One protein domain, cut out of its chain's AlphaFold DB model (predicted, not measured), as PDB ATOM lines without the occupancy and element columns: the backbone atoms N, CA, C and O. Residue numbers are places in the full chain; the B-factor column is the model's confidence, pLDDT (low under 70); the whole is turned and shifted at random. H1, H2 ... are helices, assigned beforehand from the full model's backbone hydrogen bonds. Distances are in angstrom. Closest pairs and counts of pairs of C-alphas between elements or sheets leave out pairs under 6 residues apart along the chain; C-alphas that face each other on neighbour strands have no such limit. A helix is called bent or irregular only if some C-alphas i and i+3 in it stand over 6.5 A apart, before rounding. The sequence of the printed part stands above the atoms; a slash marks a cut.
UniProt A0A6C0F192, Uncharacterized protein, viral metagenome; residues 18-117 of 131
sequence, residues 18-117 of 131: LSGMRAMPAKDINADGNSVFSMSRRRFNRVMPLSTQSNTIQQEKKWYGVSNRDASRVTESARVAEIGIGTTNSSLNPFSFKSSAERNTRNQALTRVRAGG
ATOM      1  N   LEU A  18      19.527 102.418  95.661       86.12
ATOM      2  CA  LEU A  18      20.958 102.568  95.943       86.12
ATOM      3  C   LEU A  18      21.606 101.199  96.174       86.12
ATOM      4  O   LEU A  18      21.036 100.348  96.848       86.12
ATOM      5  N   SER A  19      22.812 100.993  95.647       85.38
ATOM      6  CA  SER A  19      23.578  99.742  95.786       85.38
ATOM      7  C   SER A  19      24.687  99.806  96.842       85.38
ATOM      8  O   SER A  19      25.210  98.778  97.257       85.38
ATOM      9  N   GLY A  20      25.045 101.000  97.323       83.38
ATOM     10  CA  GLY A  20      26.094 101.158  98.332       83.38
ATOM     11  C   GLY A  20      25.689 100.611  99.704       83.38
ATOM     12  O   GLY A  20      24.549 100.779 100.151       83.38
ATOM     13  N   MET A  21      26.648 100.017 100.418       82.88
ATOM     14  CA  MET A  21      26.462  99.639 101.818       82.88
ATOM     15  C   MET A  21      26.196 100.897 102.643       82.88
ATOM     16  O   MET A  21      26.930 101.881 102.563       82.88
ATOM     17  N   ARG A  22      25.128 100.869 103.445       83.12
ATOM     18  CA  ARG A  22      24.682 102.000 104.275       83.12
ATOM     19  C   ARG A  22      24.397 103.285 103.480       83.12
ATOM     20  O   ARG A  22      24.310 104.355 104.083       83.12
ATOM     21  N   ALA A  23      24.167 103.184 102.167       84.19
ATOM     22  CA  ALA A  23      23.794 104.320 101.330       84.19
ATOM     23  C   ALA A  23      22.527 105.007 101.861       84.19
ATOM     24  O   ALA A  23      21.661 104.357 102.454       84.19
ATOM     25  N   MET A  24      22.426 106.323 101.687       86.19
ATOM     26  CA  MET A  24      21.270 107.131 102.081       86.19
ATOM     27  C   MET A  24      20.668 107.800 100.850       86.19
ATOM     28  O   MET A  24      21.435 108.321 100.042       86.19
ATOM     29  N   PRO A  25      19.330 107.831 100.718       83.25
ATOM     30  CA  PRO A  25      18.709 108.654  99.698       83.25
ATOM     31  C   PRO A  25      19.016 110.123 100.002       83.25
ATOM     32  O   PRO A  25      18.893 110.574 101.146       83.25
ATOM     33  N   ALA A  26      19.436 110.864  98.982       81.25
ATOM     34  CA  ALA A  26      19.568 112.306  99.025       81.25
ATOM     35  C   ALA A  26      18.235 112.932  99.444       81.25
ATOM     36  O   ALA A  26      17.153 112.467  99.068       81.25
ATOM     37  N   LYS A  27      18.319 113.982 100.252       82.06
ATOM     38  CA  LYS A  27      17.149 114.745 100.664       82.06
ATOM     39  C   LYS A  27      16.731 115.661  99.513       82.06
ATOM     40  O   LYS A  27      17.587 116.300  98.910       82.06
ATOM     41  N   ASP A  28      15.437 115.702  99.219       80.00
ATOM     42  CA  ASP A  28      14.884 116.626  98.227       80.00
ATOM     43  C   ASP A  28      14.868 118.071  98.768       80.00
ATOM     44  O   ASP A  28      14.804 118.280  99.984       80.00
ATOM     45  N   ILE A  29      14.906 119.061  97.873       81.25
ATOM     46  CA  ILE A  29      14.912 120.495  98.199       81.25
ATOM     47  C   ILE A  29      13.632 120.936  98.923       81.25
ATOM     48  O   ILE A  29      13.680 121.827  99.765       81.25
ATOM     49  N   ASN A  30      12.511 120.255  98.662       80.56
ATOM     50  CA  ASN A  30      11.209 120.533  99.278       80.56
ATOM     51  C   ASN A  30      10.907 119.657 100.507       80.56
ATOM     52  O   ASN A  30       9.768 119.609 100.960       80.56
ATOM     53  N   ALA A  31      11.879 118.907 101.033       76.69
ATOM     54  CA  ALA A  31      11.632 118.024 102.171       76.69
ATOM     55  C   ALA A  31      11.502 118.808 103.493       76.69
ATOM     56  O   ALA A  31      12.296 119.709 103.754       76.69
ATOM     57  N   ASP A  32      10.597 118.363 104.376       77.31
ATOM     58  CA  ASP A  32      10.144 119.014 105.628       77.31
ATOM     59  C   ASP A  32      11.205 119.206 106.741       77.31
ATOM     60  O   ASP A  32      10.895 119.167 107.931       77.31
ATOM     61  N   GLY A  33      12.498 119.321 106.429       75.56
ATOM     62  CA  GLY A  33      13.541 119.534 107.440       75.56
ATOM     63  C   GLY A  33      13.859 118.294 108.292       75.56
ATOM     64  O   GLY A  33      14.991 118.148 108.749       75.56
ATOM     65  N   ASN A  34      12.939 117.336 108.394       83.25
ATOM     66  CA  ASN A  34      13.035 116.195 109.291       83.25
ATOM     67  C   ASN A  34      14.208 115.246 108.952       83.25
ATOM     68  O   ASN A  34      14.536 115.009 107.788       83.25
ATOM     69  N   SER A  35      14.844 114.698 109.989       85.50
ATOM     70  CA  SER A  35      16.010 113.804 109.913       85.50
ATOM     71  C   SER A  35      15.806 112.478 110.661       85.50
ATOM     72  O   SER A  35      16.759 111.731 110.876       85.50
ATOM     73  N   VAL A  36      14.565 112.135 111.038       86.62
ATOM     74  CA  VAL A  36      14.252 110.917 111.816       86.62
ATOM     75  C   VAL A  36      14.826 109.650 111.182       86.62
ATOM     76  O   VAL A  36      15.378 108.819 111.901       86.62
ATOM     77  N   PHE A  37      14.755 109.502 109.858       86.38
ATOM     78  CA  PHE A  37      15.288 108.328 109.162       86.38
ATOM     79  C   PHE A  37      16.816 108.215 109.293       86.38
ATOM     80  O   PHE A  37      17.338 107.191 109.741       86.38
ATOM     81  N   SER A  38      17.545 109.286 108.957       87.44
ATOM     82  CA  SER A  38      19.009 109.303 109.016       87.44
ATOM     83  C   SER A  38      19.521 109.208 110.454       87.44
ATOM     84  O   SER A  38      20.483 108.485 110.724       87.44
ATOM     85  N   MET A  39      18.836 109.854 111.400       89.62
ATOM     86  CA  MET A  39      19.180 109.795 112.816       89.62
ATOM     87  C   MET A  39      18.913 108.422 113.429       89.62
ATOM     88  O   MET A  39      19.741 107.925 114.190       89.62
ATOM     89  N   SER A  40      17.815 107.764 113.048       90.38
ATOM     90  CA  SER A  40      17.530 106.386 113.465       90.38
ATOM     91  C   SER A  40      18.621 105.429 112.986       90.38
ATOM     92  O   SER A  40      19.174 104.688 113.794       90.38
ATOM     93  N   ARG A  41      19.038 105.517 111.715       88.44
ATOM     94  CA  ARG A  41      20.163 104.711 111.202       88.44
ATOM     95  C   ARG A  41      21.470 105.012 111.926       88.44
ATOM     96  O   ARG A  41      22.228 104.093 112.227       88.44
ATOM     97  N   ARG A  42      21.752 106.283 112.233       89.00
ATOM     98  CA  ARG A  42      22.942 106.666 113.011       89.00
ATOM     99  C   ARG A  42      22.920 106.046 114.408       89.00
ATOM    100  O   ARG A  42      23.934 105.501 114.833       89.00
ATOM    101  N   ARG A  43      21.781 106.107 115.105       89.81
ATOM    102  CA  ARG A  43      21.598 105.507 116.435       89.81
ATOM    103  C   ARG A  43      21.757 103.993 116.392       89.81
ATOM    104  O   ARG A  43      22.528 103.461 117.179       89.81
ATOM    105  N   PHE A  44      21.116 103.326 115.436       88.88
ATOM    106  CA  PHE A  44      21.250 101.884 115.244       88.88
ATOM    107  C   PHE A  44      22.713 101.472 115.068       88.88
ATOM    108  O   PHE A  44      23.220 100.637 115.805       88.88
ATOM    109  N   ASN A  45      23.423 102.141 114.161       84.62
ATOM    110  CA  ASN A  45      24.831 101.864 113.896       84.62
ATOM    111  C   ASN A  45      25.758 102.157 115.086       84.62
ATOM    112  O   ASN A  45      26.859 101.625 115.135       84.62
ATOM    113  N   ARG A  46      25.350 103.039 116.008       83.56
ATOM    114  CA  ARG A  46      26.110 103.361 117.224       83.56
ATOM    115  C   ARG A  46      25.913 102.315 118.322       83.56
ATOM    116  O   ARG A  46      26.790 102.162 119.162       83.56
ATOM    117  N   VAL A  47      24.753 101.659 118.341       75.56
ATOM    118  CA  VAL A  47      24.361 100.702 119.388       75.56
ATOM    119  C   VAL A  47      24.587  99.256 118.950       75.56
ATOM    120  O   VAL A  47      24.755  98.404 119.813       75.56
ATOM    121  N   MET A  48      24.638  98.973 117.644       67.62
ATOM    122  CA  MET A  48      25.063  97.671 117.128       67.62
ATOM    123  C   MET A  48      26.504  97.401 117.583       67.62
ATOM    124  O   MET A  48      27.416  98.106 117.141       67.62
ATOM    125  N   PRO A  49      26.732  96.430 118.485       59.28
ATOM    126  CA  PRO A  49      28.071  96.144 118.949       59.28
ATOM    127  C   PRO A  49      28.860  95.551 117.784       59.28
ATOM    128  O   PRO A  49      28.517  94.495 117.261       59.28
ATOM    129  N   LEU A  50      29.971  96.191 117.421       54.66
ATOM    130  CA  LEU A  50      31.005  95.606 116.563       54.66
ATOM    131  C   LEU A  50      31.799  94.517 117.323       54.66
ATOM    132  O   LEU A  50      33.003  94.375 117.147       54.66
ATOM    133  N   SER A  51      31.162  93.817 118.266       58.34
ATOM    134  CA  SER A  51      31.836  92.856 119.132       58.34
ATOM    135  C   SER A  51      31.692  91.461 118.547       58.34
ATOM    136  O   SER A  51      30.582  91.022 118.257       58.34
ATOM    137  N   THR A  52      32.802  90.741 118.456       60.09
ATOM    138  CA  THR A  52      32.880  89.330 118.049       60.09
ATOM    139  C   THR A  52      32.301  88.356 119.086       60.09
ATOM    140  O   THR A  52      32.335  87.147 118.875       60.09
ATOM    141  N   GLN A  53      31.789  88.850 120.219       66.62
ATOM    142  CA  GLN A  53      31.265  88.018 121.304       66.62
ATOM    143  C   GLN A  53      29.866  87.494 120.969       66.62
ATOM    144  O   GLN A  53      29.018  88.247 120.480       66.62
ATOM    145  N   SER A  54      29.615  86.220 121.278       69.25
ATOM    146  CA  SER A  54      28.308  85.585 121.094       69.25
ATOM    147  C   SER A  54      27.209  86.321 121.870       69.25
ATOM    148  O   SER A  54      27.446  86.919 122.924       69.25
ATOM    149  N   ASN A  55      25.972  86.247 121.365       68.12
ATOM    150  CA  ASN A  55      24.803  86.867 122.000       68.12
ATOM    151  C   ASN A  55      24.613  86.445 123.470       68.12
ATOM    152  O   ASN A  55      24.111  87.240 124.258       68.12
ATOM    153  N   THR A  56      25.036  85.235 123.847       72.69
ATOM    154  CA  THR A  56      24.945  84.715 125.221       72.69
ATOM    155  C   THR A  56      25.786  85.537 126.200       72.69
ATOM    156  O   THR A  56      25.253  86.077 127.166       72.69
ATOM    157  N   ILE A  57      27.061  85.774 125.878       70.94
ATOM    158  CA  ILE A  57      27.990  86.556 126.711       70.94
ATOM    159  C   ILE A  57      27.536  88.023 126.820       70.94
ATOM    160  O   ILE A  57      27.698  88.672 127.855       70.94
ATOM    161  N   GLN A  58      26.941  88.571 125.756       67.69
ATOM    162  CA  GLN A  58      26.397  89.933 125.780       67.69
ATOM    163  C   GLN A  58      25.158  90.054 126.677       67.69
ATOM    164  O   GLN A  58      24.968  91.086 127.319       67.69
ATOM    165  N   GLN A  59      24.305  89.025 126.717       68.06
ATOM    166  CA  GLN A  59      23.110  88.995 127.563       68.06
ATOM    167  C   GLN A  59      23.455  88.817 129.046       68.06
ATOM    168  O   GLN A  59      22.812  89.444 129.884       68.06
ATOM    169  N   GLU A  60      24.497  88.047 129.361       70.62
ATOM    170  CA  GLU A  60      25.011  87.872 130.727       70.62
ATOM    171  C   GLU A  60      25.584  89.173 131.312       70.62
ATOM    172  O   GLU A  60      25.412  89.460 132.493       70.62
ATOM    173  N   LYS A  61      26.214  90.009 130.477       67.06
ATOM    174  CA  LYS A  61      26.780  91.308 130.885       67.06
ATOM    175  C   LYS A  61      25.758  92.448 130.934       67.06
ATOM    176  O   LYS A  61      26.119  93.571 131.295       67.06
ATOM    177  N   LYS A  62      24.496  92.221 130.548       65.00
ATOM    178  CA  LYS A  62      23.473  93.275 130.600       65.00
ATOM    179  C   LYS A  62      23.102  93.570 132.052       65.00
ATOM    180  O   LYS A  62      22.428  92.790 132.710       65.00
ATOM    181  N   TRP A  63      23.493  94.748 132.528       66.75
ATOM    182  CA  TRP A  63      22.995  95.302 133.784       66.75
ATOM    183  C   TRP A  63      21.512  95.680 133.645       66.75
ATOM    184  O   TRP A  63      21.159  96.575 132.875       66.75
ATOM    185  N   TYR A  64      20.636  95.005 134.394       63.69
ATOM    186  CA  TYR A  64      19.179  95.213 134.351       63.69
ATOM    187  C   TYR A  64      18.670  96.324 135.287       63.69
ATOM    188  O   TYR A  64      17.476  96.625 135.277       63.69
ATOM    189  N   GLY A  65      19.546  96.944 136.087       59.62
ATOM    190  CA  GLY A  65      19.155  97.722 137.271       59.62
ATOM    191  C   GLY A  65      18.358  99.008 137.026       59.62
ATOM    192  O   GLY A  65      17.740  99.503 137.957       59.62
ATOM    193  N   VAL A  66      18.315  99.543 135.799       58.97
ATOM    194  CA  VAL A  66      17.470 100.703 135.437       58.97
ATOM    195  C   VAL A  66      16.973 100.544 133.994       58.97
ATOM    196  O   VAL A  66      17.392 101.250 133.075       58.97
ATOM    197  N   SER A  67      16.107  99.558 133.749       65.69
ATOM    198  CA  SER A  67      15.434  99.421 132.451       65.69
ATOM    199  C   SER A  67      14.206 100.327 132.414       65.69
ATOM    200  O   SER A  67      13.163  99.988 132.970       65.69
ATOM    201  N   ASN A  68      14.324 101.492 131.771       69.12
ATOM    202  CA  ASN A  68      13.151 102.301 131.464       69.12
ATOM    203  C   ASN A  68      12.292 101.559 130.411       69.12
ATOM    204  O   ASN A  68      12.747 101.350 129.282       69.12
ATOM    205  N   ARG A  69      11.072 101.158 130.802       73.94
ATOM    206  CA  ARG A  69      10.084 100.432 129.981       73.94
ATOM    207  C   ARG A  69       8.961 101.326 129.449       73.94
ATOM    208  O   ARG A  69       7.942 100.805 128.999       73.94
ATOM    209  N   ASP A  70       9.136 102.643 129.489       89.56
ATOM    210  CA  ASP A  70       8.164 103.582 128.938       89.56
ATOM    211  C   ASP A  70       7.824 103.221 127.489       89.56
ATOM    212  O   ASP A  70       8.712 102.987 126.658       89.56
ATOM    213  N   ALA A  71       6.527 103.205 127.175       88.75
ATOM    214  CA  ALA A  71       6.032 102.823 125.856       88.75
ATOM    215  C   ALA A  71       6.698 103.643 124.737       88.75
ATOM    216  O   ALA A  71       7.110 103.088 123.722       88.75
ATOM    217  N   SER A  72       6.902 104.946 124.958       90.12
ATOM    218  CA  SER A  72       7.577 105.852 124.022       90.12
ATOM    219  C   SER A  72       8.999 105.399 123.677       90.12
ATOM    220  O   SER A  72       9.372 105.358 122.501       90.12
ATOM    221  N   ARG A  73       9.779 104.996 124.685       88.50
ATOM    222  CA  ARG A  73      11.151 104.507 124.520       88.50
ATOM    223  C   ARG A  73      11.185 103.160 123.807       88.50
ATOM    224  O   ARG A  73      12.055 102.946 122.958       88.50
ATOM    225  N   VAL A  74      10.253 102.261 124.125       88.19
ATOM    226  CA  VAL A  74      10.129 100.957 123.453       88.19
ATOM    227  C   VAL A  74       9.797 101.159 121.977       88.19
ATOM    228  O   VAL A  74      10.496 100.624 121.118       88.19
ATOM    229  N   THR A  75       8.804 101.996 121.665       90.56
ATOM    230  CA  THR A  75       8.425 102.322 120.284       90.56
ATOM    231  C   THR A  75       9.564 103.004 119.527       90.56
ATOM    232  O   THR A  75       9.815 102.689 118.365       90.56
ATOM    233  N   GLU A  76      10.291 103.924 120.163       90.25
ATOM    234  CA  GLU A  76      11.475 104.543 119.567       90.25
ATOM    235  C   GLU A  76      12.578 103.522 119.272       90.25
ATOM    236  O   GLU A  76      13.127 103.524 118.171       90.25
ATOM    237  N   SER A  77      12.863 102.619 120.209       88.75
ATOM    238  CA  SER A  77      13.899 101.596 120.046       88.75
ATOM    239  C   SER A  77      13.532 100.583 118.959       88.75
ATOM    240  O   SER A  77      14.367 100.277 118.110       88.75
ATOM    241  N   ALA A  78      12.278 100.122 118.934       89.75
ATOM    242  CA  ALA A  78      11.762  99.233 117.896       89.75
ATOM    243  C   ALA A  78      11.863  99.882 116.509       89.75
ATOM    244  O   ALA A  78      12.400  99.288 115.579       89.75
ATOM    245  N   ARG A  79      11.454 101.151 116.385       91.06
ATOM    246  CA  ARG A  79      11.598 101.931 115.146       91.06
ATOM    247  C   ARG A  79      13.055 102.045 114.696       91.06
ATOM    248  O   ARG A  79      13.337 101.892 113.511       91.06
ATOM    249  N   VAL A  80      13.981 102.325 115.614       91.25
ATOM    250  CA  VAL A  80      15.418 102.399 115.302       91.25
ATOM    251  C   VAL A  80      15.947 101.048 114.811       91.25
ATOM    252  O   VAL A  80      16.701 101.025 113.837       91.25
ATOM    253  N   ALA A  81      15.545  99.945 115.447       88.81
ATOM    254  CA  ALA A  81      15.934  98.592 115.055       88.81
ATOM    255  C   ALA A  81      15.424  98.227 113.653       88.81
ATOM    256  O   ALA A  81      16.227  97.842 112.807       88.81
ATOM    257  N   GLU A  82      14.134  98.435 113.386       88.19
ATOM    258  CA  GLU A  82      13.510  98.175 112.080       88.19
ATOM    259  C   GLU A  82      14.174  98.973 110.955       88.19
ATOM    260  O   GLU A  82      14.594  98.421 109.936       88.19
ATOM    261  N   ILE A  83      14.360 100.283 111.166       89.00
ATOM    262  CA  ILE A  83      15.046 101.139 110.197       89.00
ATOM    263  C   ILE A  83      16.483 100.646 109.978       89.00
ATOM    264  O   ILE A  83      16.961 100.629 108.850       89.00
ATOM    265  N   GLY A  84      17.200 100.247 111.025       85.94
ATOM    266  CA  GLY A  84      18.576  99.770 110.915       85.94
ATOM    267  C   GLY A  84      18.729  98.454 110.151       85.94
ATOM    268  O   GLY A  84      19.506  98.382 109.196       85.94
ATOM    269  N   ILE A  85      17.973  97.432 110.553       83.44
ATOM    270  CA  ILE A  85      18.016  96.082 109.975       83.44
ATOM    271  C   ILE A  85      17.575  96.122 108.511       83.44
ATOM    272  O   ILE A  85      18.261  95.593 107.640       83.44
ATOM    273  N   GLY A  86      16.466  96.807 108.222       79.31
ATOM    274  CA  GLY A  86      15.857  96.786 106.897       79.31
ATOM    275  C   GLY A  86      16.535  97.668 105.851       79.31
ATOM    276  O   GLY A  86      16.210  97.536 104.680       79.31
ATOM    277  N   THR A  87      17.439  98.586 106.227       84.50
ATOM    278  CA  THR A  87      17.897  99.647 105.298       84.50
ATOM    279  C   THR A  87      19.408  99.798 105.168       84.50
ATOM    280  O   THR A  87      19.890 100.717 104.504       84.50
ATOM    281  N   THR A  88      20.207  98.946 105.806       82.31
ATOM    282  CA  THR A  88      21.678  99.063 105.788       82.31
ATOM    283  C   THR A  88      22.349  98.425 104.569       82.31
ATOM    284  O   THR A  88      23.543  98.648 104.384       82.31
ATOM    285  N   ASN A  89      21.586  97.747 103.700       84.00
ATOM    286  CA  ASN A  89      22.052  97.104 102.463       84.00
ATOM    287  C   ASN A  89      23.389  96.359 102.641       84.00
ATOM    288  O   ASN A  89      24.387  96.660 101.986       84.00
ATOM    289  N   SER A  90      23.420  95.414 103.580       82.06
ATOM    290  CA  SER A  90      24.615  94.624 103.907       82.06
ATOM    291  C   SER A  90      25.112  93.761 102.746       82.06
ATOM    292  O   SER A  90      26.292  93.438 102.692       82.06
ATOM    293  N   SER A  91      24.226  93.395 101.818       83.75
ATOM    294  CA  SER A  91      24.527  92.512 100.685       83.75
ATOM    295  C   SER A  91      24.979  93.248  99.419       83.75
ATOM    296  O   SER A  91      25.189  92.586  98.410       83.75
ATOM    297  N   LEU A  92      25.112  94.585  99.448       83.88
ATOM    298  CA  LEU A  92      25.551  95.417  98.309       83.88
ATOM    299  C   LEU A  92      24.700  95.277  97.030       83.88
ATOM    300  O   LEU A  92      25.121  95.653  95.936       83.88
ATOM    301  N   ASN A  93      23.478  94.766  97.160       87.44
ATOM    302  CA  ASN A  93      22.553  94.624  96.042       87.44
ATOM    303  C   ASN A  93      21.799  95.941  95.809       87.44
ATOM    304  O   ASN A  93      21.730  96.777  96.712       87.44
ATOM    305  N   PRO A  94      21.198  96.161  94.628       86.38
ATOM    306  CA  PRO A  94      20.285  97.281  94.434       86.38
ATOM    307  C   PRO A  94      19.157  97.248  95.478       86.38
ATOM    308  O   PRO A  94      18.342  96.326  95.503       86.38
ATOM    309  N   PHE A  95      19.118  98.250  96.355       85.81
ATOM    310  CA  PHE A  95      18.160  98.356  97.450       85.81
ATOM    311  C   PHE A  95      17.271  99.589  97.262       85.81
ATOM    312  O   PHE A  95      17.767 100.704  97.093       85.81
ATOM    313  N   SER A  96      15.950  99.402  97.305       85.00
ATOM    314  CA  SER A  96      14.975 100.496  97.232       85.00
ATOM    315  C   SER A  96      14.533 100.927  98.628       85.00
ATOM    316  O   SER A  96      14.105 100.101  99.428       85.00
ATOM    317  N   PHE A  97      14.546 102.236  98.898       79.56
ATOM    318  CA  PHE A  97      13.965 102.802 100.129       79.56
ATOM    319  C   PHE A  97      12.440 102.951 100.048       79.56
ATOM    320  O   PHE A  97      11.802 103.359 101.018       79.56
ATOM    321  N   LYS A  98      11.853 102.633  98.890       76.94
ATOM    322  CA  LYS A  98      10.408 102.584  98.672       76.94
ATOM    323  C   LYS A  98       9.971 101.142  98.441       76.94
ATOM    324  O   LYS A  98      10.612 100.408  97.689       76.94
ATOM    325  N   SER A  99       8.850 100.762  99.044       73.19
ATOM    326  CA  SER A  99       8.154  99.525  98.686       73.19
ATOM    327  C   SER A  99       7.717  99.578  97.216       73.19
ATOM    328  O   SER A  99       7.241 100.616  96.756       73.19
ATOM    329  N   SER A 100       7.826  98.461  96.491       71.50
ATOM    330  CA  SER A 100       7.260  98.314  95.139       71.50
ATOM    331  C   SER A 100       5.727  98.362  95.134       71.50
ATOM    332  O   SER A 100       5.119  98.735  94.135       71.50
ATOM    333  N   ALA A 101       5.096  98.031  96.264       73.81
ATOM    334  CA  ALA A 101       3.660  98.113  96.477       73.81
ATOM    335  C   ALA A 101       3.386  98.900  97.761       73.81
ATOM    336  O   ALA A 101       3.487  98.360  98.868       73.81
ATOM    337  N   GLU A 102       3.050 100.184  97.638       79.50
ATOM    338  CA  GLU A 102       2.781 101.004  98.815       79.50
ATOM    339  C   GLU A 102       1.361 100.752  99.364       79.50
ATOM    340  O   GLU A 102       0.377 101.413  99.009       79.50
ATOM    341  N   ARG A 103       1.255  99.731 100.226       85.06
ATOM    342  CA  ARG A 103       0.006  99.280 100.857       85.06
ATOM    343  C   ARG A 103      -0.629 100.371 101.708       85.06
ATOM    344  O   ARG A 103      -1.853 100.453 101.744       85.06
ATOM    345  N   ASN A 104       0.169 101.220 102.355       83.81
ATOM    346  CA  ASN A 104      -0.360 102.252 103.243       83.81
ATOM    347  C   ASN A 104      -1.080 103.345 102.459       83.81
ATOM    348  O   ASN A 104      -2.220 103.669 102.783       83.81
ATOM    349  N   THR A 105      -0.484 103.835 101.372       86.00
ATOM    350  CA  THR A 105      -1.142 104.790 100.467       86.00
ATOM    351  C   THR A 105      -2.416 104.195  99.875       86.00
ATOM    352  O   THR A 105      -3.452 104.859  99.861       86.00
ATOM    353  N   ARG A 106      -2.379 102.921  99.453       88.06
ATOM    354  CA  ARG A 106      -3.566 102.207  98.956       88.06
ATOM    355  C   ARG A 106      -4.668 102.128 100.014       88.06
ATOM    356  O   ARG A 106      -5.813 102.462  99.724       88.06
ATOM    357  N   ASN A 107      -4.342 101.702 101.230       90.38
ATOM    358  CA  ASN A 107      -5.310 101.539 102.314       90.38
ATOM    359  C   ASN A 107      -5.871 102.883 102.783       90.38
ATOM    360  O   ASN A 107      -7.073 102.992 103.013       90.38
ATOM    361  N   GLN A 108      -5.039 103.921 102.869       88.62
ATOM    362  CA  GLN A 108      -5.489 105.282 103.162       88.62
ATOM    363  C   GLN A 108      -6.421 105.805 102.071       88.62
ATOM    364  O   GLN A 108      -7.475 106.348 102.388       88.62
ATOM    365  N   ALA A 109      -6.083 105.608 100.793       86.19
ATOM    366  CA  ALA A 109      -6.952 105.984  99.682       86.19
ATOM    367  C   ALA A 109      -8.296 105.243  99.745       86.19
ATOM    368  O   ALA A 109      -9.341 105.882  99.669       86.19
ATOM    369  N   LEU A 110      -8.280 103.926  99.974       90.12
ATOM    370  CA  LEU A 110      -9.494 103.126 100.167       90.12
ATOM    371  C   LEU A 110     -10.326 103.614 101.354       90.12
ATOM    372  O   LEU A 110     -11.546 103.703 101.252       90.12
ATOM    373  N   THR A 111      -9.679 103.948 102.469       90.56
ATOM    374  CA  THR A 111     -10.357 104.455 103.666       90.56
ATOM    375  C   THR A 111     -10.986 105.815 103.392       90.56
ATOM    376  O   THR A 111     -12.147 106.004 103.724       90.56
ATOM    377  N   ARG A 112     -10.283 106.734 102.715       87.19
ATOM    378  CA  ARG A 112     -10.845 108.032 102.300       87.19
ATOM    379  C   ARG A 112     -12.046 107.866 101.374       87.19
ATOM    380  O   ARG A 112     -13.053 108.527 101.584       87.19
ATOM    381  N   VAL A 113     -11.964 106.961 100.399       86.62
ATOM    382  CA  VAL A 113     -13.073 106.662  99.480       86.62
ATOM    383  C   VAL A 113     -14.276 106.076 100.222       86.62
ATOM    384  O   VAL A 113     -15.405 106.455  99.937       86.62
ATOM    385  N   ARG A 114     -14.054 105.176 101.187       85.38
ATOM    386  CA  ARG A 114     -15.134 104.556 101.974       85.38
ATOM    387  C   ARG A 114     -15.746 105.501 103.006       85.38
ATOM    388  O   ARG A 114     -16.956 105.492 103.170       85.38
ATOM    389  N   ALA A 115     -14.924 106.289 103.697       86.25
ATOM    390  CA  ALA A 115     -15.366 107.193 104.756       86.25
ATOM    391  C   ALA A 115     -15.961 108.498 104.206       86.25
ATOM    392  O   ALA A 115     -16.951 108.983 104.739       86.25
ATOM    393  N   GLY A 116     -15.361 109.069 103.156       77.06
ATOM    394  CA  GLY A 116     -15.802 110.329 102.548       77.06
ATOM    395  C   GLY A 116     -16.737 110.169 101.349       77.06
ATOM    396  O   GLY A 116     -17.335 111.150 100.919       77.06
ATOM    397  N   GLY A 117     -16.868 108.953 100.805       71.31
ATOM    398  CA  GLY A 117     -17.537 108.706  99.529       71.31
ATOM    399  C   GLY A 117     -16.696 109.177  98.336       71.31
ATOM    400  O   GLY A 117     -16.015 110.202  98.378       71.31
TER     401      GLY A 117
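What this domain is: This is residues 18 to 117 of the 131 residues of an uncharacterized protein of viral metagenome (UniProt A0A6C0F192). Two helices, H3 and H1, cross nearly at a right angle and make the one helix-to-helix contact of a loose model; H2 sits out on a wide open loop that leaves the end of H1 and comes back to the start of H3, and H4 sticks out as a free arm at the far end of the long axis. Long unnamed stretches, residues 18 to 35 and 88 to 102, lead into H1 and out of H3. The printed part has 100 residues with four named helices in the order H1, H2, H3, H4 and no named strand; its class is all helix, though the helices hold 49 of the 100 residues, under half. The whole is loose, with a radius of gyration of the C-alphas of 18.2 A, and elongated, with spans of 56 by 35 by 26 A, H2 and the arm H4 lying toward the two ends of that length.

Where its parts are: The longest helix is H3, residues 71 to 87, with 17 residues and 23.9 A from first to last C-alpha; C-alpha 71 is at (6.032, 102.823, 125.856) and C-alpha 87 at (17.897, 99.647, 105.298). H1 is residues 36 to 47, 16.2 A long, beginning with C-alpha 36 at (14.252, 110.917, 111.816). H4 is residues 103 to 116, 19.4 A from first to last C-alpha, and its last C-alpha, that of Gly 116, is at (-15.802, 110.329, 102.548). H2 is the shortest helix, residues 55 to 60, with 8.8 A from first to last C-alpha. No helix is bent or irregular.

How they stand to each other: H3 and H1 touch, with 13 pairs of C-alphas within 8 A. Their closest C-alphas are those of Val 80 and Ser 40, 4.9 A apart. The two lines are about perpendicular, at 88 degrees, and the centres are 9.3 A apart. H3 touches H1 with residues 79 to 84 alone. Residues 59 to 75, of which 71 to 75 belong to H3, stand free. H2 touches no helix: it is apart from H1, from which a short link of 7 residues leads to it, and apart from H3, to which a short link of 10 residues leads on. Residues 50 to 57, of which 55 to 57 belong to H2, stand free as well. H4 touches no helix either, and it is apart from H1, H2 and H3. Residues 98 to 117, of which 103 to 116 belong to H4, stand free. In the backbones of H1, H2, H3 and H4, every O i to N i+4 pair is within hydrogen-bond range.

The domain as a whole: The two C-alphas farthest apart are those of Ile 57, in H2, and Gly 117, the last printed residue, 57.5 A from each other. The first and last printed C-alphas, those of Leu 18 and Gly 117, are 39.1 A apart. The full chain has 131 residues; the printed part runs from 18 to 117 and has no cut. The link from H3 to H4 is long, with 15 residues. Before H1, residues 28 to 34 stand free, within the unnamed stretch 18 to 35, whose C-alphas lie 12 to 23 A from the mean of the C-alphas. The mean pLDDT of the printed part is 80.5. It is under 70 in 18 residues, namely 48 to 55, 58 to 59 and 61 to 68. The mean for H2 is 70, against 88 for H3.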